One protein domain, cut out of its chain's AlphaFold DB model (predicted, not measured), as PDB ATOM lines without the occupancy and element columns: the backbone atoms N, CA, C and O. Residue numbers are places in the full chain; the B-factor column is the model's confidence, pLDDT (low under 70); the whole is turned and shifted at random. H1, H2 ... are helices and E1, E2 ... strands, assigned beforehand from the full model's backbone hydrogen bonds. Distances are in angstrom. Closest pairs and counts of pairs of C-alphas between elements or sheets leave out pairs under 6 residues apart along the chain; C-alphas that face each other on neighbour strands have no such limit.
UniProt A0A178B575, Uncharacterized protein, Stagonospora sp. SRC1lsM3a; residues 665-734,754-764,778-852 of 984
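This is residues 665 to 734, 754 to 764 and 778 to 852 of the 984 residues of an uncharacterized protein of Stagonospora sp. SRC1lsM3a (UniProt A0A178B575). A cluster of helices gathers round one long helix, H1, with a small sheet of three strands to one side of it; H8 joins the two, packing on H1 and covering E2 of the sheet. H3 and H5 also pack on H1, H6 packs on H3 with H7 following it, H4 lies off by itself and only grazes the sheet, and residues 831 to 836, after H9, stick out. The printed part has 156 residues with nine named helices and three named strands, in the order H1 H2 H3 E1 H4 H5 H6 H7 H8 H9 E2 E3; the sheet runs E1 E3 E2, antiparallel throughout, and the class is mostly helix. The whole is compact, with a radius of gyration of the C-alphas of 16.1 A, and rounded, spanning 45 by 40 by 24 A.

The inner strand of the sheet is E3, residues 847 to 851, between the edge strands E1, residues 727 to 731, and E2, residues 841 to 844. E1 and E3 are antiparallel at 152 degrees, with N 728 and O 850 within hydrogen-bond range at 2.8 A. E2 and E3 form a hairpin, antiparallel at 151 degrees, with N 844 and O 847 at 2.8 A and N 842 and O 849 at 3.0 A. H8, residues 814 to 821, is on the sheet at a height of 8.5 A, over E2, and runs along the strands at 22 degrees on the local plane; the closest C-alphas of H8 and E2 are those of Asp 818 and Phe 842, 6.4 A apart. H1, residues 665 to 687, touches H8 with residues 678 to 686 alone, closest at the C-alphas of Cys 682 and Cys 819, 5.9 A; they run opposite ways at a shallow tilt of 33 degrees, only just short of steep. H3, residues 702 to 710, touches H1 at a steep tilt of 60 degrees, opposite ways, with the C-alphas of Arg 676 and Leu 709 closest at 5.1 A. H5, residues 779 to 785, touches H1 at a steep tilt of 61 degrees, opposite ways, with the C-alphas of Met 681 and Lys 785 closest at 5.1 A. H6, residues 795 to 803, touches H3 and is about perpendicular to it at 89 degrees, the C-alphas of Gly 707 and Ile 798 being closest at 3.8 A. H7, residues 805 to 811, only just touches H3, with 3 pairs of C-alphas within 8 A, closest at Met 708 and Val 807, 6.4 A. H2, residues 694 to 698, is close to H7 but not clearly touching, its Glu 696 C-alpha 7.1 A from that of Met 806. H4, residues 756 to 764, touches no helix and only grazes the sheet, with residues 757 to 758. H9, residues 824 to 829, touches no helix. Every O i to N i+4 pair is within hydrogen-bond range in H1, H2, H5, H6, H7, H8 and H9; H3 has 4 of 5, and H4 has 2 of 5, beside 4 of 6 O i to N i+3 pairs.

E1 is 13.3 A long, E3 13.0 A and E2 9.9 A; E3 ends at C-alpha 851 at (262.097, 258.932, 310.058). H1 is 32.6 A long, from C-alpha 665 at (239.130, 242.184, 321.499) to C-alpha 687 at (249.185, 269.703, 307.181). H4 measures 13.7 A, H3 13.0 A and H6 12.4 A; H2, H5, H7, H8 and H9 are shorter.

The two C-alphas farthest apart, those of Asn 665 and Lys 756, are 49.8 A from each other. Residues 735 to 753 and 765 to 777 are cut out, with 11.0 A from C-alpha 734 to 754 and 13.3 A from C-alpha 764 to 778. The links H3 to E1, 16 residues, and H9 to E2, 11 residues, are long. Mean pLDDT of the printed part is 78.5; 41 residues are under 70, among them 754 to 764, 778 to 788 and 824 to 839.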
ATOM      1  N   ASN A 665     239.636 240.832 321.770       73.88
ATOM      2  CA  ASN A 665     239.130 242.184 321.499       73.88
ATOM      3  C   ASN A 665     240.165 243.266 321.849       73.88
ATOM      4  O   ASN A 665     240.398 244.186 321.076       73.88
ATOM      5  N   LYS A 666     240.897 243.115 322.961       77.19
ATOM      6  CA  LYS A 666     241.977 244.055 323.309       77.19
ATOM      7  C   LYS A 666     243.083 244.109 322.257       77.19
ATOM      8  O   LYS A 666     243.694 245.159 322.069       77.19
ATOM      9  N   GLN A 667     243.383 242.990 321.598       79.62
ATOM     10  CA  GLN A 667     244.414 242.960 320.566       79.62
ATOM     11  C   GLN A 667     243.936 243.633 319.274       79.62
ATOM     12  O   GLN A 667     244.724 244.348 318.659       79.62
ATOM     13  N   THR A 668     242.668 243.458 318.885       81.19
ATOM     14  CA  THR A 668     242.075 244.182 317.748       81.19
ATOM     15  C   THR A 668     241.966 245.675 318.034       81.19
ATOM     16  O   THR A 668     242.434 246.470 317.223       81.19
ATOM     17  N   ASP A 669     241.495 246.060 319.221       81.38
ATOM     18  CA  ASP A 669     241.354 247.465 319.616       81.38
ATOM     19  C   ASP A 669     242.711 248.172 319.654       81.38
ATOM     20  O   ASP A 669     242.845 249.300 319.187       81.38
ATOM     21  N   LYS A 670     243.757 247.486 320.140       84.06
ATOM     22  CA  LYS A 670     245.130 248.007 320.127       84.06
ATOM     23  C   LYS A 670     245.657 248.210 318.703       84.06
ATOM     24  O   LYS A 670     246.369 249.182 318.461       84.06
ATOM     25  N   LYS A 671     245.328 247.313 317.767       85.12
ATOM     26  CA  LYS A 671     245.713 247.449 316.351       85.12
ATOM     27  C   LYS A 671     244.973 248.605 315.674       85.12
ATOM     28  O   LYS A 671     245.609 249.394 314.981       85.12
ATOM     29  N   GLU A 672     243.666 248.733 315.896       86.44
ATOM     30  CA  GLU A 672     242.865 249.847 315.366       86.44
ATOM     31  C   GLU A 672     243.305 251.196 315.965       86.44
ATOM     32  O   GLU A 672     243.491 252.166 315.238       86.44
ATOM     33  N   SER A 673     243.581 251.243 317.270       86.25
ATOM     34  CA  SER A 673     244.140 252.418 317.953       86.25
ATOM     35  C   SER A 673     245.502 252.830 317.378       86.25
ATOM     36  O   SER A 673     245.726 254.008 317.100       86.25
ATOM     37  N   ALA A 674     246.399 251.872 317.113       86.12
ATOM     38  CA  ALA A 674     247.687 252.158 316.480       86.12
ATOM     39  C   ALA A 674     247.534 252.701 315.046       86.12
ATOM     40  O   ALA A 674     248.265 253.619 314.667       86.12
ATOM     41  N   ARG A 675     246.567 252.181 314.272       89.31
ATOM     42  CA  ARG A 675     246.196 252.702 312.942       89.31
ATOM     43  C   ARG A 675     245.725 254.149 313.028       89.31
ATOM     44  O   ARG A 675     246.324 255.013 312.396       89.31
ATOM     45  N   ARG A 676     244.744 254.439 313.885       90.12
ATOM     46  CA  ARG A 676     244.251 255.808 314.102       90.12
ATOM     47  C   ARG A 676     245.353 256.772 314.515       90.12
ATOM     48  O   ARG A 676     245.475 257.844 313.936       90.12
ATOM     49  N   GLY A 677     246.184 256.375 315.481       87.25
ATOM     50  CA  GLY A 677     247.303 257.196 315.943       87.25
ATOM     51  C   GLY A 677     248.305 257.499 314.828       87.25
ATOM     52  O   GLY A 677     248.763 258.632 314.702       87.25
ATOM     53  N   ARG A 678     248.612 256.515 313.972       89.75
ATOM     54  CA  ARG A 678     249.518 256.713 312.833       89.75
ATOM     55  C   ARG A 678     248.903 257.595 311.743       89.75
ATOM     56  O   ARG A 678     249.600 258.478 311.248       89.75
ATOM     57  N   ASN A 679     247.625 257.394 311.418       91.12
ATOM     58  CA  ASN A 679     246.873 258.248 310.497       91.12
ATOM     59  C   ASN A 679     246.856 259.703 310.977       91.12
ATOM     60  O   ASN A 679     247.231 260.599 310.222       91.12
ATOM     61  N   GLY A 680     246.494 259.923 312.245       89.75
ATOM     62  CA  GLY A 680     246.432 261.253 312.849       89.75
ATOM     63  C   GLY A 680     247.782 261.954 312.846       89.75
ATOM     64  O   GLY A 680     247.883 263.087 312.386       89.75
ATOM     65  N   MET A 681     248.847 261.253 313.242       89.50
ATOM     66  CA  MET A 681     250.205 261.802 313.208       89.50
ATOM     67  C   MET A 681     250.645 262.171 311.782       89.50
ATOM     68  O   MET A 681     251.118 263.288 311.570       89.50
ATOM     69  N   CYS A 682     250.461 261.282 310.797       91.38
ATOM     70  CA  CYS A 682     250.864 261.553 309.412       91.38
ATOM     71  C   CYS A 682     250.085 262.721 308.806       91.38
ATOM     72  O   CYS A 682     250.659 263.538 308.086       91.38
ATOM     73  N   TRP A 683     248.792 262.818 309.113       91.12
ATOM     74  CA  TRP A 683     247.961 263.920 308.658       91.12
ATOM     75  C   TRP A 683     248.415 265.240 309.291       91.12
ATOM     76  O   TRP A 683     248.753 266.166 308.553       91.12
ATOM     77  N   SER A 684     248.542 265.306 310.623       86.56
ATOM     78  CA  SER A 684     248.971 266.520 311.333       86.56
ATOM     79  C   SER A 684     250.356 266.989 310.883       86.56
ATOM     80  O   SER A 684     250.574 268.183 310.673       86.56
ATOM     81  N   LEU A 685     251.287 266.054 310.672       88.31
ATOM     82  CA  LEU A 685     252.621 266.349 310.153       88.31
ATOM     83  C   LEU A 685     252.563 266.981 308.758       88.31
ATOM     84  O   LEU A 685     253.235 267.979 308.511       88.31
ATOM     85  N   LEU A 686     251.780 266.408 307.843       90.56
ATOM     86  CA  LEU A 686     251.702 266.884 306.463       90.56
ATOM     87  C   LEU A 686     250.942 268.202 306.334       90.56
ATOM     88  O   LEU A 686     251.393 269.075 305.590       90.56
ATOM     89  N   VAL A 687     249.855 268.396 307.087       87.06
ATOM     90  CA  VAL A 687     249.185 269.703 307.181       87.06
ATOM     91  C   VAL A 687     250.169 270.749 307.703       87.06
ATOM     92  O   VAL A 687     250.366 271.781 307.064       87.06
ATOM     93  N   GLY A 688     250.878 270.434 308.790       81.56
ATOM     94  CA  GLY A 688     251.897 271.303 309.374       81.56
ATOM     95  C   GLY A 688     253.122 271.536 308.487       81.56
ATOM     96  O   GLY A 688     253.925 272.400 308.814       81.56
ATOM     97  N   LEU A 689     253.276 270.799 307.382       84.81
ATOM     98  CA  LEU A 689     254.296 271.007 306.347       84.81
ATOM     99  C   LEU A 689     253.747 271.700 305.085       84.81
ATOM    100  O   LEU A 689     254.474 271.860 304.100       84.81
ATOM    101  N   GLY A 690     252.478 272.116 305.105       86.19
ATOM    102  CA  GLY A 690     251.808 272.735 303.965       86.19
ATOM    103  C   GLY A 690     251.661 271.771 302.790       86.19
ATOM    104  O   GLY A 690     251.866 272.159 301.638       86.19
ATOM    105  N   ALA A 691     251.386 270.491 303.060       90.12
ATOM    106  CA  ALA A 691     251.133 269.519 302.003       90.12
ATOM    107  C   ALA A 691     249.855 269.862 301.219       90.12
ATOM    108  O   ALA A 691     249.796 269.628 300.008       90.12
ATOM    109  N   TRP A 692     248.870 270.456 301.889       93.25
ATOM    110  CA  TRP A 692     247.590 270.859 301.316       93.25
ATOM    111  C   TRP A 692     247.296 272.333 301.595       93.25
ATOM    112  O   TRP A 692     247.959 272.958 302.426       93.25
ATOM    113  N   ASP A 693     246.321 272.884 300.873       88.88
ATOM    114  CA  ASP A 693     245.836 274.237 301.122       88.88
ATOM    115  C   ASP A 693     245.144 274.300 302.489       88.88
ATOM    116  O   ASP A 693     244.291 273.465 302.799       88.88
ATOM    117  N   LEU A 694     245.533 275.268 303.323       81.44
ATOM    118  CA  LEU A 694     245.030 275.344 304.693       81.44
ATOM    119  C   LEU A 694     243.523 275.629 304.727       81.44
ATOM    120  O   LEU A 694     242.842 275.070 305.576       81.44
ATOM    121  N   ALA A 695     242.983 276.420 303.793       82.38
ATOM    122  CA  ALA A 695     241.554 276.720 303.773       82.38
ATOM    123  C   ALA A 695     240.722 275.481 303.399       82.38
ATOM    124  O   ALA A 695     239.648 275.278 303.963       82.38
ATOM    125  N   GLU A 696     241.227 274.619 302.506       89.38
ATOM    126  CA  GLU A 696     240.598 273.321 302.212       89.38
ATOM    127  C   GLU A 696     240.603 272.390 303.435       89.38
ATOM    128  O   GLU A 696     239.608 271.718 303.702       89.38
ATOM    129  N   VAL A 697     241.708 272.359 304.188       87.88
ATOM    130  CA  VAL A 697     241.821 271.552 305.414       87.88
ATOM    131  C   VAL A 697     240.910 272.099 306.519       87.88
ATOM    132  O   VAL A 697     240.188 271.339 307.156       87.88
ATOM    133  N   GLU A 698     240.885 273.416 306.724       83.25
ATOM    134  CA  GLU A 698     240.047 274.082 307.731       83.25
ATOM    135  C   GLU A 698     238.545 274.016 307.421       83.25
ATOM    136  O   GLU A 698     237.717 274.227 308.318       83.25
ATOM    137  N   ALA A 699     238.184 273.748 306.164       88.69
ATOM    138  CA  ALA A 699     236.811 273.523 305.736       88.69
ATOM    139  C   ALA A 699     236.305 272.105 306.054       88.69
ATOM    140  O   ALA A 699     235.095 271.886 305.993       88.69
ATOM    141  N   MET A 700     237.187 271.164 306.415       92.19
ATOM    142  CA  MET A 700     236.777 269.822 306.829       92.19
ATOM    143  C   MET A 700     235.979 269.889 308.136       92.19
ATOM    144  O   MET A 700     236.368 270.542 309.109       92.19
ATOM    145  N   SER A 701     234.850 269.196 308.167       91.25
ATOM    146  CA  SER A 701     234.040 269.024 309.367       91.25
ATOM    147  C   SER A 701     234.701 268.051 310.358       91.25
ATOM    148  O   SER A 701     235.496 267.195 309.957       91.25
ATOM    149  N   PRO A 702     234.343 268.117 311.655       87.31
ATOM    150  CA  PRO A 702     234.818 267.149 312.644       87.31
ATOM    151  C   PRO A 702     234.499 265.693 312.266       87.31
ATOM    152  O   PRO A 702     235.361 264.831 312.393       87.31
ATOM    153  N   ASP A 703     233.299 265.438 311.724       89.38
ATOM    154  CA  ASP A 703     232.870 264.106 311.271       89.38
ATOM    155  C   ASP A 703     233.770 263.569 310.137       89.38
ATOM    156  O   ASP A 703     234.128 262.391 310.134       89.38
ATOM    157  N   GLU A 704     234.181 264.416 309.188       94.56
ATOM    158  CA  GLU A 704     235.076 264.007 308.096       94.56
ATOM    159  C   GLU A 704     236.475 263.650 308.597       94.56
ATOM    160  O   GLU A 704     237.080 262.697 308.105       94.56
ATOM    161  N   VAL A 705     236.993 264.387 309.579       90.75
ATOM    162  CA  VAL A 705     238.324 264.114 310.126       90.75
ATOM    163  C   VAL A 705     238.318 262.894 311.034       90.75
ATOM    164  O   VAL A 705     239.164 262.021 310.855       90.75
ATOM    165  N   ASP A 706     237.341 262.762 311.929       89.25
ATOM    166  CA  ASP A 706     237.209 261.577 312.782       89.25
ATOM    167  C   ASP A 706     237.033 260.308 311.941       89.25
ATOM    168  O   ASP A 706     237.700 259.299 312.180       89.25
ATOM    169  N   GLY A 707     236.195 260.370 310.902       94.56
ATOM    170  CA  GLY A 707     236.026 259.262 309.971       94.56
ATOM    171  C   GLY A 707     237.283 258.951 309.162       94.56
ATOM    172  O   GLY A 707     237.600 257.779 308.975       94.56
ATOM    173  N   MET A 708     238.031 259.967 308.716       95.25
ATOM    174  CA  MET A 708     239.281 259.782 307.970       95.25
ATOM    175  C   MET A 708     240.321 259.018 308.792       95.25
ATOM    176  O   MET A 708     241.033 258.184 308.238       95.25
ATOM    177  N   LEU A 709     240.391 259.246 310.107       92.62
ATOM    178  CA  LEU A 709     241.321 258.529 310.985       92.62
ATOM    179  C   LEU A 709     241.053 257.015 311.026       92.62
ATOM    180  O   LEU A 709     241.996 256.251 311.246       92.62
ATOM    181  N   GLU A 710     239.815 256.579 310.759       93.12
ATOM    182  CA  GLU A 710     239.435 255.163 310.624       93.12
ATOM    183  C   GLU A 710     239.678 254.584 309.223       93.12
ATOM    184  O   GLU A 710     239.682 253.362 309.050       93.12
ATOM    185  N   LEU A 711     239.886 255.426 308.206       92.19
ATOM    186  CA  LEU A 711     240.198 254.957 306.861       92.19
ATOM    187  C   LEU A 711     241.676 254.548 306.814       92.19
ATOM    188  O   LEU A 711     242.578 255.380 306.841       92.19
ATOM    189  N   TRP A 712     241.932 253.242 306.757       88.12
ATOM    190  CA  TRP A 712     243.274 252.678 306.599       88.12
ATOM    191  C   TRP A 712     243.377 251.953 305.248       88.12
ATOM    192  O   TRP A 712     242.453 251.206 304.916       88.12
ATOM    193  N   PRO A 713     244.459 252.119 304.466       85.06
ATOM    194  CA  PRO A 713     244.626 251.385 303.213       85.06
ATOM    195  C   PRO A 713     244.678 249.866 303.458       85.06
ATOM    196  O   PRO A 713     245.444 249.382 304.289       85.06
ATOM    197  N   GLU A 714     243.862 249.086 302.742       70.38
ATOM    198  CA  GLU A 714     243.636 247.656 303.036       70.38
ATOM    199  C   GLU A 714     244.874 246.748 302.853       70.38
ATOM    200  O   GLU A 714     244.890 245.634 303.373       70.38
ATOM    201  N   ASN A 715     245.929 247.221 302.177       67.06
ATOM    202  CA  ASN A 715     247.095 246.416 301.782       67.06
ATOM    203  C   ASN A 715     248.370 246.643 302.619       67.06
ATOM    204  O   ASN A 715     249.421 246.099 302.273       67.06
ATOM    205  N   ASP A 716     248.309 247.418 303.703       64.38
ATOM    206  CA  ASP A 716     249.523 247.869 304.392       64.38
ATOM    207  C   ASP A 716     249.929 247.044 305.621       64.38
ATOM    208  O   ASP A 716     249.118 246.431 306.325       64.38
ATOM    209  N   GLN A 717     251.242 247.066 305.885       70.56
ATOM    210  CA  GLN A 717     251.877 246.496 307.074       70.56
ATOM    211  C   GLN A 717     251.238 247.029 308.367       70.56
ATOM    212  O   GLN A 717     250.720 248.144 308.414       70.56
ATOM    213  N   GLU A 718     251.297 246.240 309.450       75.19
ATOM    214  CA  GLU A 718     250.815 246.693 310.760       75.19
ATOM    215  C   GLU A 718     251.533 247.990 311.172       75.19
ATOM    216  O   GLU A 718     252.765 247.986 311.306       75.19
ATOM    217  N   PRO A 719     250.803 249.099 311.392       77.06
ATOM    218  CA  PRO A 719     251.445 250.355 311.716       77.06
ATOM    219  C   PRO A 719     252.097 250.275 313.083       77.06
ATOM    220  O   PRO A 719     251.491 249.854 314.072       77.06
ATOM    221  N   LYS A 720     253.336 250.757 313.148       80.12
ATOM    222  CA  LYS A 720     253.940 251.141 314.418       80.12
ATOM    223  C   LYS A 720     253.698 252.623 314.657       80.12
ATOM    224  O   LYS A 720     253.808 253.438 313.737       80.12
ATOM    225  N   TYR A 721     253.374 252.946 315.904       81.81
ATOM    226  CA  TYR A 721     253.290 254.324 316.361       81.81
ATOM    227  C   TYR A 721     254.630 255.018 316.109       81.81
ATOM    228  O   TYR A 721     255.680 254.443 316.397       81.81
ATOM    229  N   LEU A 722     254.579 256.206 315.511       83.44
ATOM    230  CA  LEU A 722     255.757 257.009 315.229       83.44
ATOM    231  C   LEU A 722     255.760 258.186 316.189       83.44
ATOM    232  O   LEU A 722     254.834 258.994 316.180       83.44
ATOM    233  N   GLU A 723     256.786 258.250 317.023       85.56
ATOM    234  CA  GLU A 723     256.946 259.345 317.966       85.56
ATOM    235  C   GLU A 723     257.616 260.541 317.291       85.56
ATOM    236  O   GLU A 723     258.492 260.384 316.443       85.56
ATOM    237  N   ASP A 724     257.246 261.747 317.709       88.38
ATOM    238  CA  ASP A 724     257.785 263.008 317.191       88.38
ATOM    239  C   ASP A 724     259.312 263.050 317.092       88.38
ATOM    240  O   ASP A 724     259.863 263.514 316.098       88.38
ATOM    241  N   HIS A 725     260.001 262.567 318.129       88.06
ATOM    242  CA  HIS A 725     261.459 262.624 318.221       88.06
ATOM    243  C   HIS A 725     262.155 261.750 317.163       88.06
ATOM    244  O   HIS A 725     263.330 261.958 316.871       88.06
ATOM    245  N   MET A 726     261.429 260.795 316.570       90.69
ATOM    246  CA  MET A 726     261.899 259.968 315.457       90.69
ATOM    247  C   MET A 726     261.853 260.718 314.126       90.69
ATOM    248  O   MET A 726     262.375 260.234 313.127       90.69
ATOM    249  N   ILE A 727     261.236 261.896 314.075       91.25
ATOM    250  CA  ILE A 727     261.032 262.655 312.847       91.25
ATOM    251  C   ILE A 727     262.052 263.791 312.797       91.25
ATOM    252  O   ILE A 727     262.184 264.589 313.724       91.25
ATOM    253  N   THR A 728     262.776 263.882 311.687       91.19
ATOM    254  CA  THR A 728     263.685 264.988 311.376       91.19
ATOM    255  C   THR A 728     263.265 265.635 310.068       91.19
ATOM    256  O   THR A 728     263.131 264.955 309.054       91.19
ATOM    257  N   ILE A 729     263.085 266.950 310.055       90.25
ATOM    258  CA  ILE A 729     262.684 267.695 308.859       90.25
ATOM    259  C   ILE A 729     263.914 268.403 308.306       90.25
ATOM    260  O   ILE A 729     264.360 269.395 308.854       90.25
ATOM    261  N   GLY A 730     264.492 267.905 307.222       88.62
ATOM    262  CA  GLY A 730     265.599 268.555 306.523       88.62
ATOM    263  C   GLY A 730     265.133 269.328 305.294       88.62
ATOM    264  O   GLY A 730     263.994 269.205 304.848       88.62
ATOM    265  N   LYS A 731     266.044 270.078 304.675       84.06
ATOM    266  CA  LYS A 731     265.855 270.502 303.285       84.06
ATOM    267  C   LYS A 731     266.131 269.353 302.334       84.06
ATOM    268  O   LYS A 731     267.038 268.551 302.567       84.06
ATOM    269  N   LYS A 732     265.413 269.320 301.213       85.25
ATOM    270  CA  LYS A 732     265.800 268.481 300.083       85.25
ATOM    271  C   LYS A 732     267.174 268.955 299.606       85.25
ATOM    272  O   LYS A 732     267.314 270.090 299.158       85.25
ATOM    273  N   SER A 733     268.200 268.116 299.752       75.12
ATOM    274  CA  SER A 733     269.534 268.406 299.227       75.12
ATOM    275  C   SER A 733     269.417 268.491 297.707       75.12
ATOM    276  O   SER A 733     269.356 267.458 297.036       75.12
ATOM    277  N   GLY A 734     269.295 269.701 297.163       67.81
ATOM    278  CA  GLY A 734     269.386 269.905 295.729       67.81
ATOM    279  C   GLY A 734     270.740 269.377 295.284       67.81
ATOM    280  O   GLY A 734     271.771 269.866 295.740       67.81
ATOM    281  N   VAL A 754     268.992 278.758 302.078       40.28
ATOM    282  CA  VAL A 754     268.398 277.912 303.133       40.28
ATOM    283  C   VAL A 754     267.162 278.561 303.795       40.28
ATOM    284  O   VAL A 754     266.302 277.864 304.318       40.28
ATOM    285  N   VAL A 755     266.921 279.865 303.668       42.66
ATOM    286  CA  VAL A 755     265.868 280.501 304.490       42.66
ATOM    287  C   VAL A 755     264.489 280.567 303.791       42.66
ATOM    288  O   VAL A 755     263.460 280.325 304.416       42.66
ATOM    289  N   LYS A 756     264.417 280.769 302.464       42.00
ATOM    290  CA  LYS A 756     263.137 281.075 301.768       42.00
ATOM    291  C   LYS A 756     262.059 279.974 301.807       42.00
ATOM    292  O   LYS A 756     260.880 280.303 301.922       42.00
ATOM    293  N   GLY A 757     262.439 278.697 301.731       40.16
ATOM    294  CA  GLY A 757     261.493 277.567 301.768       40.16
ATOM    295  C   GLY A 757     260.846 277.332 303.138       40.16
ATOM    296  O   GLY A 757     259.664 277.012 303.216       40.16
ATOM    297  N   ILE A 758     261.597 277.560 304.223       45.66
ATOM    298  CA  ILE A 758     261.109 277.390 305.601       45.66
ATOM    299  C   ILE A 758     260.270 278.620 306.019       45.66
ATOM    300  O   ILE A 758     259.234 278.465 306.656       45.66
ATOM    301  N   ILE A 759     260.603 279.827 305.527       42.06
ATOM    302  CA  ILE A 759     259.811 281.071 305.711       42.06
ATOM    303  C   ILE A 759     258.344 280.938 305.266       42.06
ATOM    304  O   ILE A 759     257.457 281.518 305.892       42.06
ATOM    305  N   LYS A 760     258.036 280.179 304.205       44.56
ATOM    306  CA  LYS A 760     256.631 279.976 303.799       44.56
ATOM    307  C   LYS A 760     255.837 279.147 304.810       44.56
ATOM    308  O   LYS A 760     254.649 279.397 304.967       44.56
ATOM    309  N   LEU A 761     256.496 278.234 305.515       42.59
ATOM    310  CA  LEU A 761     255.914 277.445 306.598       42.59
ATOM    311  C   LEU A 761     255.686 278.277 307.864       42.59
ATOM    312  O   LEU A 761     254.625 278.180 308.475       42.59
ATOM    313  N   PHE A 762     256.608 279.190 308.175       45.50
ATOM    314  CA  PHE A 762     256.449 280.159 309.265       45.50
ATOM    315  C   PHE A 762     255.255 281.111 309.064       45.50
ATOM    316  O   PHE A 762     254.625 281.530 310.029       45.50
ATOM    317  N   LYS A 763     254.858 281.411 307.818       45.12
ATOM    318  CA  LYS A 763     253.680 282.259 307.538       45.12
ATOM    319  C   LYS A 763     252.331 281.583 307.793       45.12
ATOM    320  O   LYS A 763     251.345 282.305 307.922       45.12
ATOM    321  N   ILE A 764     252.284 280.251 307.838       45.03
ATOM    322  CA  ILE A 764     251.049 279.488 308.079       45.03
ATOM    323  C   ILE A 764     250.682 279.530 309.571       45.03
ATOM    324  O   ILE A 764     249.509 279.646 309.900       45.03
ATOM    325  N   LYS A 778     241.324 275.203 317.111       50.88
ATOM    326  CA  LYS A 778     242.759 275.022 317.416       50.88
ATOM    327  C   LYS A 778     243.086 273.768 318.244       50.88
ATOM    328  O   LYS A 778     244.056 273.101 317.901       50.88
ATOM    329  N   ASP A 779     242.215 273.370 319.178       53.81
ATOM    330  CA  ASP A 779     242.323 272.103 319.944       53.81
ATOM    331  C   ASP A 779     242.320 270.855 319.041       53.81
ATOM    332  O   ASP A 779     242.739 269.763 319.414       53.81
ATOM    333  N   PHE A 780     241.884 271.027 317.796       59.22
ATOM    334  CA  PHE A 780     241.771 269.979 316.800       59.22
ATOM    335  C   PHE A 780     243.108 269.297 316.468       59.22
ATOM    336  O   PHE A 780     243.160 268.076 316.354       59.22
ATOM    337  N   TYR A 781     244.208 270.044 316.323       60.19
ATOM    338  CA  TYR A 781     245.473 269.476 315.833       60.19
ATOM    339  C   TYR A 781     246.212 268.633 316.880       60.19
ATOM    340  O   TYR A 781     246.787 267.592 316.533       60.19
ATOM    341  N   SER A 782     246.186 269.052 318.147       58.75
ATOM    342  CA  SER A 782     246.731 268.288 319.273       58.75
ATOM    343  C   SER A 782     245.854 267.081 319.608       58.75
ATOM    344  O   SER A 782     246.389 265.978 319.770       58.75
ATOM    345  N   ASP A 783     244.527 267.224 319.553       60.91
ATOM    346  CA  ASP A 783     243.586 266.108 319.718       60.91
ATOM    347  C   ASP A 783     243.742 265.029 318.637       60.91
ATOM    348  O   ASP A 783     243.665 263.829 318.922       60.91
ATOM    349  N   ILE A 784     244.008 265.429 317.389       64.62
ATOM    350  CA  ILE A 784     244.236 264.490 316.281       64.62
ATOM    351  C   ILE A 784     245.592 263.796 316.406       64.62
ATOM    352  O   ILE A 784     245.729 262.622 316.057       64.62
ATOM    353  N   LYS A 785     246.599 264.461 316.970       62.06
ATOM    354  CA  LYS A 785     247.883 263.818 317.271       62.06
ATOM    355  C   LYS A 785     247.739 262.750 318.360       62.06
ATOM    356  O   LYS A 785     248.382 261.703 318.292       62.06
ATOM    357  N   ALA A 786     246.823 262.967 319.303       62.16
ATOM    358  CA  ALA A 786     246.396 261.987 320.297       62.16
ATOM    359  C   ALA A 786     245.331 260.993 319.775       62.16
ATOM    360  O   ALA A 786     244.739 260.253 320.564       62.16
ATOM    361  N   ALA A 787     245.093 260.895 318.458       65.69
ATOM    362  CA  ALA A 787     244.053 260.032 317.880       65.69
ATOM    363  C   ALA A 787     244.148 258.550 318.272       65.69
ATOM    364  O   ALA A 787     243.140 257.844 318.256       65.69
ATOM    365  N   GLY A 788     245.325 258.064 318.681       62.09
ATOM    366  CA  GLY A 788     245.463 256.708 319.215       62.09
ATOM    367  C   GLY A 788     244.598 256.457 320.457       62.09
ATOM    368  O   GLY A 788     244.068 255.358 320.618       62.09
ATOM    369  N   SER A 789     244.393 257.469 321.304       73.19
ATOM    370  CA  SER A 789     243.505 257.387 322.474       73.19
ATOM    371  C   SER A 789     242.046 257.726 322.175       73.19
ATOM    372  O   SER A 789     241.201 257.547 323.052       73.19
ATOM    373  N   ARG A 790     241.725 258.189 320.960       79.38
ATOM    374  CA  ARG A 790     240.344 258.506 320.596       79.38
ATOM    375  C   ARG A 790     239.508 257.225 320.444       79.38
ATOM    376  O   ARG A 790     240.022 256.203 319.955       79.38
ATOM    377  N   PRO A 791     238.232 257.259 320.877       83.00
ATOM    378  CA  PRO A 791     237.305 256.164 320.638       83.00
ATOM    379  C   PRO A 791     237.115 255.950 319.134       83.00
ATOM    380  O   PRO A 791     237.430 256.818 318.321       83.00
ATOM    381  N   LYS A 792     236.607 254.770 318.773       89.94
ATOM    382  CA  LYS A 792     236.300 254.438 317.382       89.94
ATOM    383  C   LYS A 792     235.314 255.459 316.810       89.94
ATOM    384  O   LYS A 792     234.306 255.734 317.466       89.94
ATOM    385  N   ALA A 793     235.583 255.997 315.621       90.81
ATOM    386  CA  ALA A 793     234.676 256.970 315.016       90.81
ATOM    387  C   ALA A 793     233.307 256.315 314.744       90.81
ATOM    388  O   ALA A 793     233.252 255.152 314.319       90.81
ATOM    389  N   PRO A 794     232.187 257.017 314.992       89.69
ATOM    390  CA  PRO A 794     230.873 256.455 314.731       89.69
ATOM    391  C   PRO A 794     230.665 256.259 313.214       89.69
ATOM    392  O   PRO A 794     231.275 256.969 312.410       89.69
ATOM    393  N   PRO A 795     229.778 255.335 312.788       93.56
ATOM    394  CA  PRO A 795     229.562 255.032 311.368       93.56
ATOM    395  C   PRO A 795     229.271 256.264 310.502       93.56
ATOM    396  O   PRO A 795     229.801 256.383 309.403       93.56
ATOM    397  N   LYS A 796     228.508 257.224 311.041       92.06
ATOM    398  CA  LYS A 796     228.199 258.495 310.374       92.06
ATOM    399  C   LYS A 796     229.461 259.278 309.987       92.06
ATOM    400  O   LYS A 796     229.521 259.805 308.883       92.06
ATOM    401  N   SER A 797     230.455 259.348 310.871       94.25
ATOM    402  CA  SER A 797     231.711 260.060 310.614       94.25
ATOM    403  C   SER A 797     232.531 259.333 309.545       94.25
ATOM    404  O   SER A 797     233.029 259.958 308.614       94.25
ATOM    405  N   ILE A 798     232.582 257.993 309.588       95.19
ATOM    406  CA  ILE A 798     233.224 257.174 308.540       95.19
ATOM    407  C   ILE A 798     232.574 257.430 307.171       95.19
ATOM    408  O   ILE A 798     233.275 257.586 306.170       95.19
ATOM    409  N   ASP A 799     231.245 257.498 307.116       94.69
ATOM    410  CA  ASP A 799     230.516 257.776 305.877       94.69
ATOM    411  C   ASP A 799     230.719 259.221 305.403       94.69
ATOM    412  O   ASP A 799     230.916 259.448 304.208       94.69
ATOM    413  N   ALA A 800     230.749 260.197 306.315       94.38
ATOM    414  CA  ALA A 800     231.091 261.582 305.994       94.38
ATOM    415  C   ALA A 800     232.493 261.670 305.369       94.38
ATOM    416  O   ALA A 800     232.660 262.261 304.303       94.38
ATOM    417  N   ALA A 801     233.477 260.994 305.963       96.25
ATOM    418  CA  ALA A 801     234.841 260.944 305.455       96.25
ATOM    419  C   ALA A 801     234.936 260.289 304.069       96.25
ATOM    420  O   ALA A 801     235.598 260.819 303.180       96.25
ATOM    421  N   LYS A 802     234.236 259.172 303.835       96.12
ATOM    422  CA  LYS A 802     234.198 258.514 302.513       96.12
ATOM    423  C   LYS A 802     233.596 259.400 301.422       96.12
ATOM    424  O   LYS A 802     234.011 259.302 300.269       96.12
ATOM    425  N   ASN A 803     232.632 260.244 301.784       96.25
ATOM    426  CA  ASN A 803     231.948 261.150 300.861       96.25
ATOM    427  C   ASN A 803     232.650 262.511 300.710       96.25
ATOM    428  O   ASN A 803     232.270 263.306 299.849       96.25
ATOM    429  N   SER A 804     233.684 262.782 301.506       97.06
ATOM    430  CA  SER A 804     234.436 264.030 301.455       97.06
ATOM    431  C   SER A 804     235.437 264.045 300.303       97.06
ATOM    432  O   SER A 804     236.346 263.213 300.221       97.06
ATOM    433  N   GLY A 805     235.326 265.050 299.428       96.31
ATOM    434  CA  GLY A 805     236.295 265.269 298.351       96.31
ATOM    435  C   GLY A 805     237.711 265.533 298.874       96.31
ATOM    436  O   GLY A 805     238.684 265.072 298.274       96.31
ATOM    437  N   MET A 806     237.829 266.213 300.022       95.31
ATOM    438  CA  MET A 806     239.118 266.511 300.646       95.31
ATOM    439  C   MET A 806     239.744 265.265 301.279       95.31
ATOM    440  O   MET A 806     240.914 264.980 301.028       95.31
ATOM    441  N   VAL A 807     238.969 264.459 302.015       95.75
ATOM    442  CA  VAL A 807     239.469 263.174 302.543       95.75
ATOM    443  C   VAL A 807     239.909 262.262 301.400       95.75
ATOM    444  O   VAL A 807     240.996 261.693 301.451       95.75
ATOM    445  N   ALA A 808     239.128 262.169 300.320       95.81
ATOM    446  CA  ALA A 808     239.507 261.377 299.153       95.81
ATOM    447  C   ALA A 808     240.818 261.866 298.504       95.81
ATOM    448  O   ALA A 808     241.602 261.044 298.023       95.81
ATOM    449  N   LYS A 809     241.070 263.183 298.498       95.69
ATOM    450  CA  LYS A 809     242.332 263.791 298.042       95.69
ATOM    451  C   LYS A 809     243.496 263.421 298.967       95.69
ATOM    452  O   LYS A 809     244.535 263.005 298.464       95.69
ATOM    453  N   ILE A 810     243.307 263.495 300.288       94.19
ATOM    454  CA  ILE A 810     244.311 263.123 301.303       94.19
ATOM    455  C   ILE A 810     244.665 261.632 301.211       94.19
ATOM    456  O   ILE A 810     245.839 261.287 301.113       94.19
ATOM    457  N   MET A 811     243.666 260.749 301.163       93.88
ATOM    458  CA  MET A 811     243.860 259.291 301.119       93.88
ATOM    459  C   MET A 811     244.546 258.804 299.832       93.88
ATOM    460  O   MET A 811     245.063 257.690 299.791       93.88
ATOM    461  N   LYS A 812     244.556 259.624 298.773       94.50
ATOM    462  CA  LYS A 812     245.268 259.361 297.510       94.50
ATOM    463  C   LYS A 812     246.600 260.105 297.409       94.50
ATOM    464  O   LYS A 812     247.320 259.929 296.426       94.50
ATOM    465  N   ASP A 813     246.925 260.956 298.380       93.94
ATOM    466  CA  ASP A 813     248.138 261.757 298.350       93.94
ATOM    467  C   ASP A 813     249.358 260.866 298.572       93.94
ATOM    468  O   ASP A 813     249.501 260.222 299.615       93.94
ATOM    469  N   LYS A 814     250.273 260.855 297.599       92.50
ATOM    470  CA  LYS A 814     251.485 260.039 297.677       92.50
ATOM    471  C   LYS A 814     252.297 260.328 298.942       92.50
ATOM    472  O   LYS A 814     252.850 259.400 299.512       92.50
ATOM    473  N   ARG A 815     252.347 261.575 299.418       92.50
ATOM    474  CA  ARG A 815     253.117 261.949 300.617       92.50
ATOM    475  C   ARG A 815     252.485 261.373 301.880       92.50
ATOM    476  O   ARG A 815     253.206 260.951 302.779       92.50
ATOM    477  N   PHE A 816     251.153 261.335 301.937       92.75
ATOM    478  CA  PHE A 816     250.412 260.721 303.039       92.75
ATOM    479  C   PHE A 816     250.598 259.209 303.046       92.75
ATOM    480  O   PHE A 816     250.999 258.659 304.069       92.75
ATOM    481  N   LEU A 817     250.439 258.559 301.892       90.50
ATOM    482  CA  LEU A 817     250.693 257.125 301.747       90.50
ATOM    483  C   LEU A 817     252.150 256.758 302.066       90.50
ATOM    484  O   LEU A 817     252.384 255.816 302.817       90.50
ATOM    485  N   ASP A 818     253.126 257.534 301.583       88.69
ATOM    486  CA  ASP A 818     254.542 257.331 301.902       88.69
ATOM    487  C   ASP A 818     254.780 257.495 303.422       88.69
ATOM    488  O   ASP A 818     255.490 256.690 304.018       88.69
ATOM    489  N   CYS A 819     254.131 258.462 304.091       90.06
ATOM    490  CA  CYS A 819     254.196 258.602 305.552       90.06
ATOM    491  C   CYS A 819     253.603 257.391 306.293       90.06
ATOM    492  O   CYS A 819     254.189 256.934 307.280       90.06
ATOM    493  N   LEU A 820     252.468 256.847 305.840       89.25
ATOM    494  CA  LEU A 820     251.857 255.651 306.432       89.25
ATOM    495  C   LEU A 820     252.729 254.404 306.228       89.25
ATOM    496  O   LEU A 820     252.881 253.610 307.156       89.25
ATOM    497  N   ALA A 821     253.354 254.281 305.054       87.00
ATOM    498  CA  ALA A 821     254.154 253.129 304.647       87.00
ATOM    499  C   ALA A 821     255.535 253.043 305.323       87.00
ATOM    500  O   ALA A 821     256.164 251.983 305.295       87.00
ATOM    501  N   VAL A 822     256.032 254.119 305.948       84.25
ATOM    502  CA  VAL A 822     257.312 254.081 306.675       84.25
ATOM    503  C   VAL A 822     257.217 253.069 307.821       84.25
ATOM    504  O   VAL A 822     256.520 253.302 308.813       84.25
ATOM    505  N   ALA A 823     257.957 251.963 307.708       75.12
ATOM    506  CA  ALA A 823     257.935 250.847 308.648       75.12
ATOM    507  C   ALA A 823     259.341 250.507 309.189       75.12
ATOM    508  O   ALA A 823     260.330 250.580 308.460       75.12
ATOM    509  N   PRO A 824     259.461 250.045 310.449       63.88
ATOM    510  CA  PRO A 824     260.758 249.725 311.050       63.88
ATOM    511  C   PRO A 824     261.421 248.467 310.469       63.88
ATOM    512  O   PRO A 824     262.632 248.299 310.598       63.88
ATOM    513  N   ALA A 825     260.659 247.577 309.820       57.47
ATOM    514  CA  ALA A 825     261.205 246.369 309.196       57.47
ATOM    515  C   ALA A 825     262.168 246.690 308.035       57.47
ATOM    516  O   ALA A 825     263.154 245.977 307.849       57.47
ATOM    517  N   ALA A 826     261.954 247.810 307.332       52.53
ATOM    518  CA  ALA A 826     262.877 248.308 306.313       52.53
ATOM    519  C   ALA A 826     264.234 248.732 306.915       52.53
ATOM    520  O   ALA A 826     265.277 248.524 306.303       52.53
ATOM    521  N   ALA A 827     264.250 249.242 308.154       47.88
ATOM    522  CA  ALA A 827     265.471 249.683 308.830       47.88
ATOM    523  C   ALA A 827     266.343 248.519 309.344       47.88
ATOM    524  O   ALA A 827     267.568 248.617 309.328       47.88
ATOM    525  N   ALA A 828     265.738 247.400 309.764       46.44
ATOM    526  CA  ALA A 828     266.477 246.229 310.257       46.44
ATOM    527  C   ALA A 828     267.058 245.355 309.124       46.44
ATOM    528  O   ALA A 828     268.132 244.772 309.280       46.44
ATOM    529  N   ALA A 829     266.384 245.283 307.968       49.75
ATOM    530  CA  ALA A 829     266.846 244.527 306.797       49.75
ATOM    531  C   ALA A 829     267.903 245.274 305.948       49.75
ATOM    532  O   ALA A 829     268.623 244.655 305.160       49.75
ATOM    533  N   ALA A 830     268.061 246.588 306.150       46.25
ATOM    534  CA  ALA A 830     268.968 247.459 305.396       46.25
ATOM    535  C   ALA A 830     270.476 247.174 305.580       46.25
ATOM    536  O   ALA A 830     271.298 247.793 304.911       46.25
ATOM    537  N   THR A 831     270.879 246.216 306.424       50.88
ATOM    538  CA  THR A 831     272.297 245.821 306.541       50.88
ATOM    539  C   THR A 831     272.791 244.928 305.394       50.88
ATOM    540  O   THR A 831     273.997 244.707 305.293       50.88
ATOM    541  N   LYS A 832     271.913 244.424 304.504       49.50
ATOM    542  CA  LYS A 832     272.324 243.541 303.385       49.50
ATOM    543  C   LYS A 832     271.701 243.808 302.005       49.50
ATOM    544  O   LYS A 832     272.097 243.132 301.056       49.50
ATOM    545  N   VAL A 833     270.783 244.762 301.837       40.06
ATOM    546  CA  VAL A 833     270.094 244.968 300.543       40.06
ATOM    547  C   VAL A 833     270.776 246.060 299.710       40.06
ATOM    548  O   VAL A 833     270.941 247.197 300.149       40.06
ATOM    549  N   LYS A 834     271.189 245.708 298.484       44.06
ATOM    550  CA  LYS A 834     271.664 246.657 297.467       44.06
ATOM    551  C   LYS A 834     270.463 247.395 296.861       44.06
ATOM    552  O   LYS A 834     269.651 246.761 296.210       44.06
ATOM    553  N   ARG A 835     270.449 248.719 297.062       47.47
ATOM    554  CA  ARG A 835     270.018 249.786 296.135       47.47
ATOM    555  C   ARG A 835     268.732 249.486 295.340       47.47
ATOM    556  O   ARG A 835     268.830 248.928 294.259       47.47
ATOM    557  N   ASP A 836     267.587 249.849 295.935       48.78
ATOM    558  CA  ASP A 836     266.406 250.494 295.303       48.78
ATOM    559  C   ASP A 836     265.162 250.542 296.234       48.78
ATOM    560  O   ASP A 836     264.130 251.091 295.853       48.78
ATOM    561  N   ASP A 837     265.256 250.068 297.486       44.50
ATOM    562  CA  ASP A 837     264.150 250.151 298.456       44.50
ATOM    563  C   ASP A 837     263.957 251.552 299.073       44.50
ATOM    564  O   ASP A 837     264.938 252.253 299.363       44.50
ATOM    565  N   PRO A 838     262.685 251.963 299.282       47.91
ATOM    566  CA  PRO A 838     262.318 253.320 299.619       47.91
ATOM    567  C   PRO A 838     262.905 253.689 300.976       47.91
ATOM    568  O   PRO A 838     262.879 252.916 301.938       47.91
ATOM    569  N   PRO A 839     263.468 254.882 301.066       53.06
ATOM    570  CA  PRO A 839     264.228 255.249 302.223       53.06
ATOM    571  C   PRO A 839     263.286 255.645 303.356       53.06
ATOM    572  O   PRO A 839     262.125 255.984 303.146       53.06
ATOM    573  N   ASN A 840     263.823 255.672 304.571       72.38
ATOM    574  CA  ASN A 840     263.246 256.313 305.751       72.38
ATOM    575  C   ASN A 840     263.012 257.830 305.550       72.38
ATOM    576  O   ASN A 840     263.224 258.611 306.470       72.38
ATOM    577  N   PHE A 841     262.677 258.287 304.346       83.06
ATOM    578  CA  PHE A 841     262.332 259.650 304.047       83.06
ATOM    579  C   PHE A 841     261.244 259.764 302.986       83.06
ATOM    580  O   PHE A 841     261.165 258.965 302.058       83.06
ATOM    581  N   PHE A 842     260.462 260.828 303.094       87.00
ATOM    582  CA  PHE A 842     259.546 261.288 302.061       87.00
ATOM    583  C   PHE A 842     259.688 262.803 301.909       87.00
ATOM    584  O   PHE A 842     260.061 263.509 302.851       87.00
ATOM    585  N   ASP A 843     259.447 263.308 300.704       87.50
ATOM    586  CA  ASP A 843     259.594 264.730 300.402       87.50
ATOM    587  C   ASP A 843     258.223 265.430 300.476       87.50
ATOM    588  O   ASP A 843     257.224 264.941 299.946       87.50
ATOM    589  N   VAL A 844     258.181 266.609 301.097       86.88
ATOM    590  CA  VAL A 844     257.012 267.495 301.150       86.88
ATOM    591  C   VAL A 844     257.468 268.874 300.701       86.88
ATOM    592  O   VAL A 844     258.175 269.573 301.425       86.88
ATOM    593  N   ASN A 845     257.083 269.275 299.489       88.00
ATOM    594  CA  ASN A 845     257.550 270.520 298.878       88.00
ATOM    595  C   ASN A 845     259.099 270.559 298.813       88.00
ATOM    596  O   ASN A 845     259.719 269.663 298.242       88.00
ATOM    597  N   GLU A 846     259.739 271.578 299.396       86.06
ATOM    598  CA  GLU A 846     261.207 271.716 299.467       86.06
ATOM    599  C   GLU A 846     261.840 270.985 300.670       86.06
ATOM    600  O   GLU A 846     263.058 271.048 300.879       86.06
ATOM    601  N   LEU A 847     261.027 270.310 301.483       86.56
ATOM    602  CA  LEU A 847     261.455 269.642 302.704       86.56
ATOM    603  C   LEU A 847     261.548 268.134 302.505       86.56
ATOM    604  O   LEU A 847     260.776 267.532 301.763       86.56
ATOM    605  N   ARG A 848     262.494 267.526 303.211       89.88
ATOM    606  CA  ARG A 848     262.673 266.084 303.315       89.88
ATOM    607  C   ARG A 848     262.405 265.672 304.751       89.88
ATOM    608  O   ARG A 848     263.162 266.038 305.647       89.88
ATOM    609  N   VAL A 849     261.357 264.896 304.967       90.69
ATOM    610  CA  VAL A 849     261.061 264.301 306.267       90.69
ATOM    611  C   VAL A 849     261.822 262.992 306.358       90.69
ATOM    612  O   VAL A 849     261.593 262.118 305.537       90.69
ATOM    613  N   LYS A 850     262.726 262.854 307.325       90.94
ATOM    614  CA  LYS A 850     263.435 261.616 307.658       90.94
ATOM    615  C   LYS A 850     262.829 261.014 308.926       90.94
ATOM    616  O   LYS A 850     262.637 261.724 309.906       90.94
ATOM    617  N   VAL A 851     262.592 259.709 308.922       89.25
ATOM    618  CA  VAL A 851     262.097 258.932 310.058       89.25
ATOM    619  C   VAL A 851     263.197 258.009 310.573       89.25
ATOM    620  O   VAL A 851     263.527 256.997 309.962       89.25
ATOM    621  N   ASP A 852     263.788 258.357 311.704       88.12
ATOM    622  CA  ASP A 852     264.796 257.555 312.379       88.12
ATOM    623  C   ASP A 852     264.176 256.809 313.564       88.12
ATOM    624  O   ASP A 852     264.029 257.342 314.660       88.12
TER     625      ASP A 852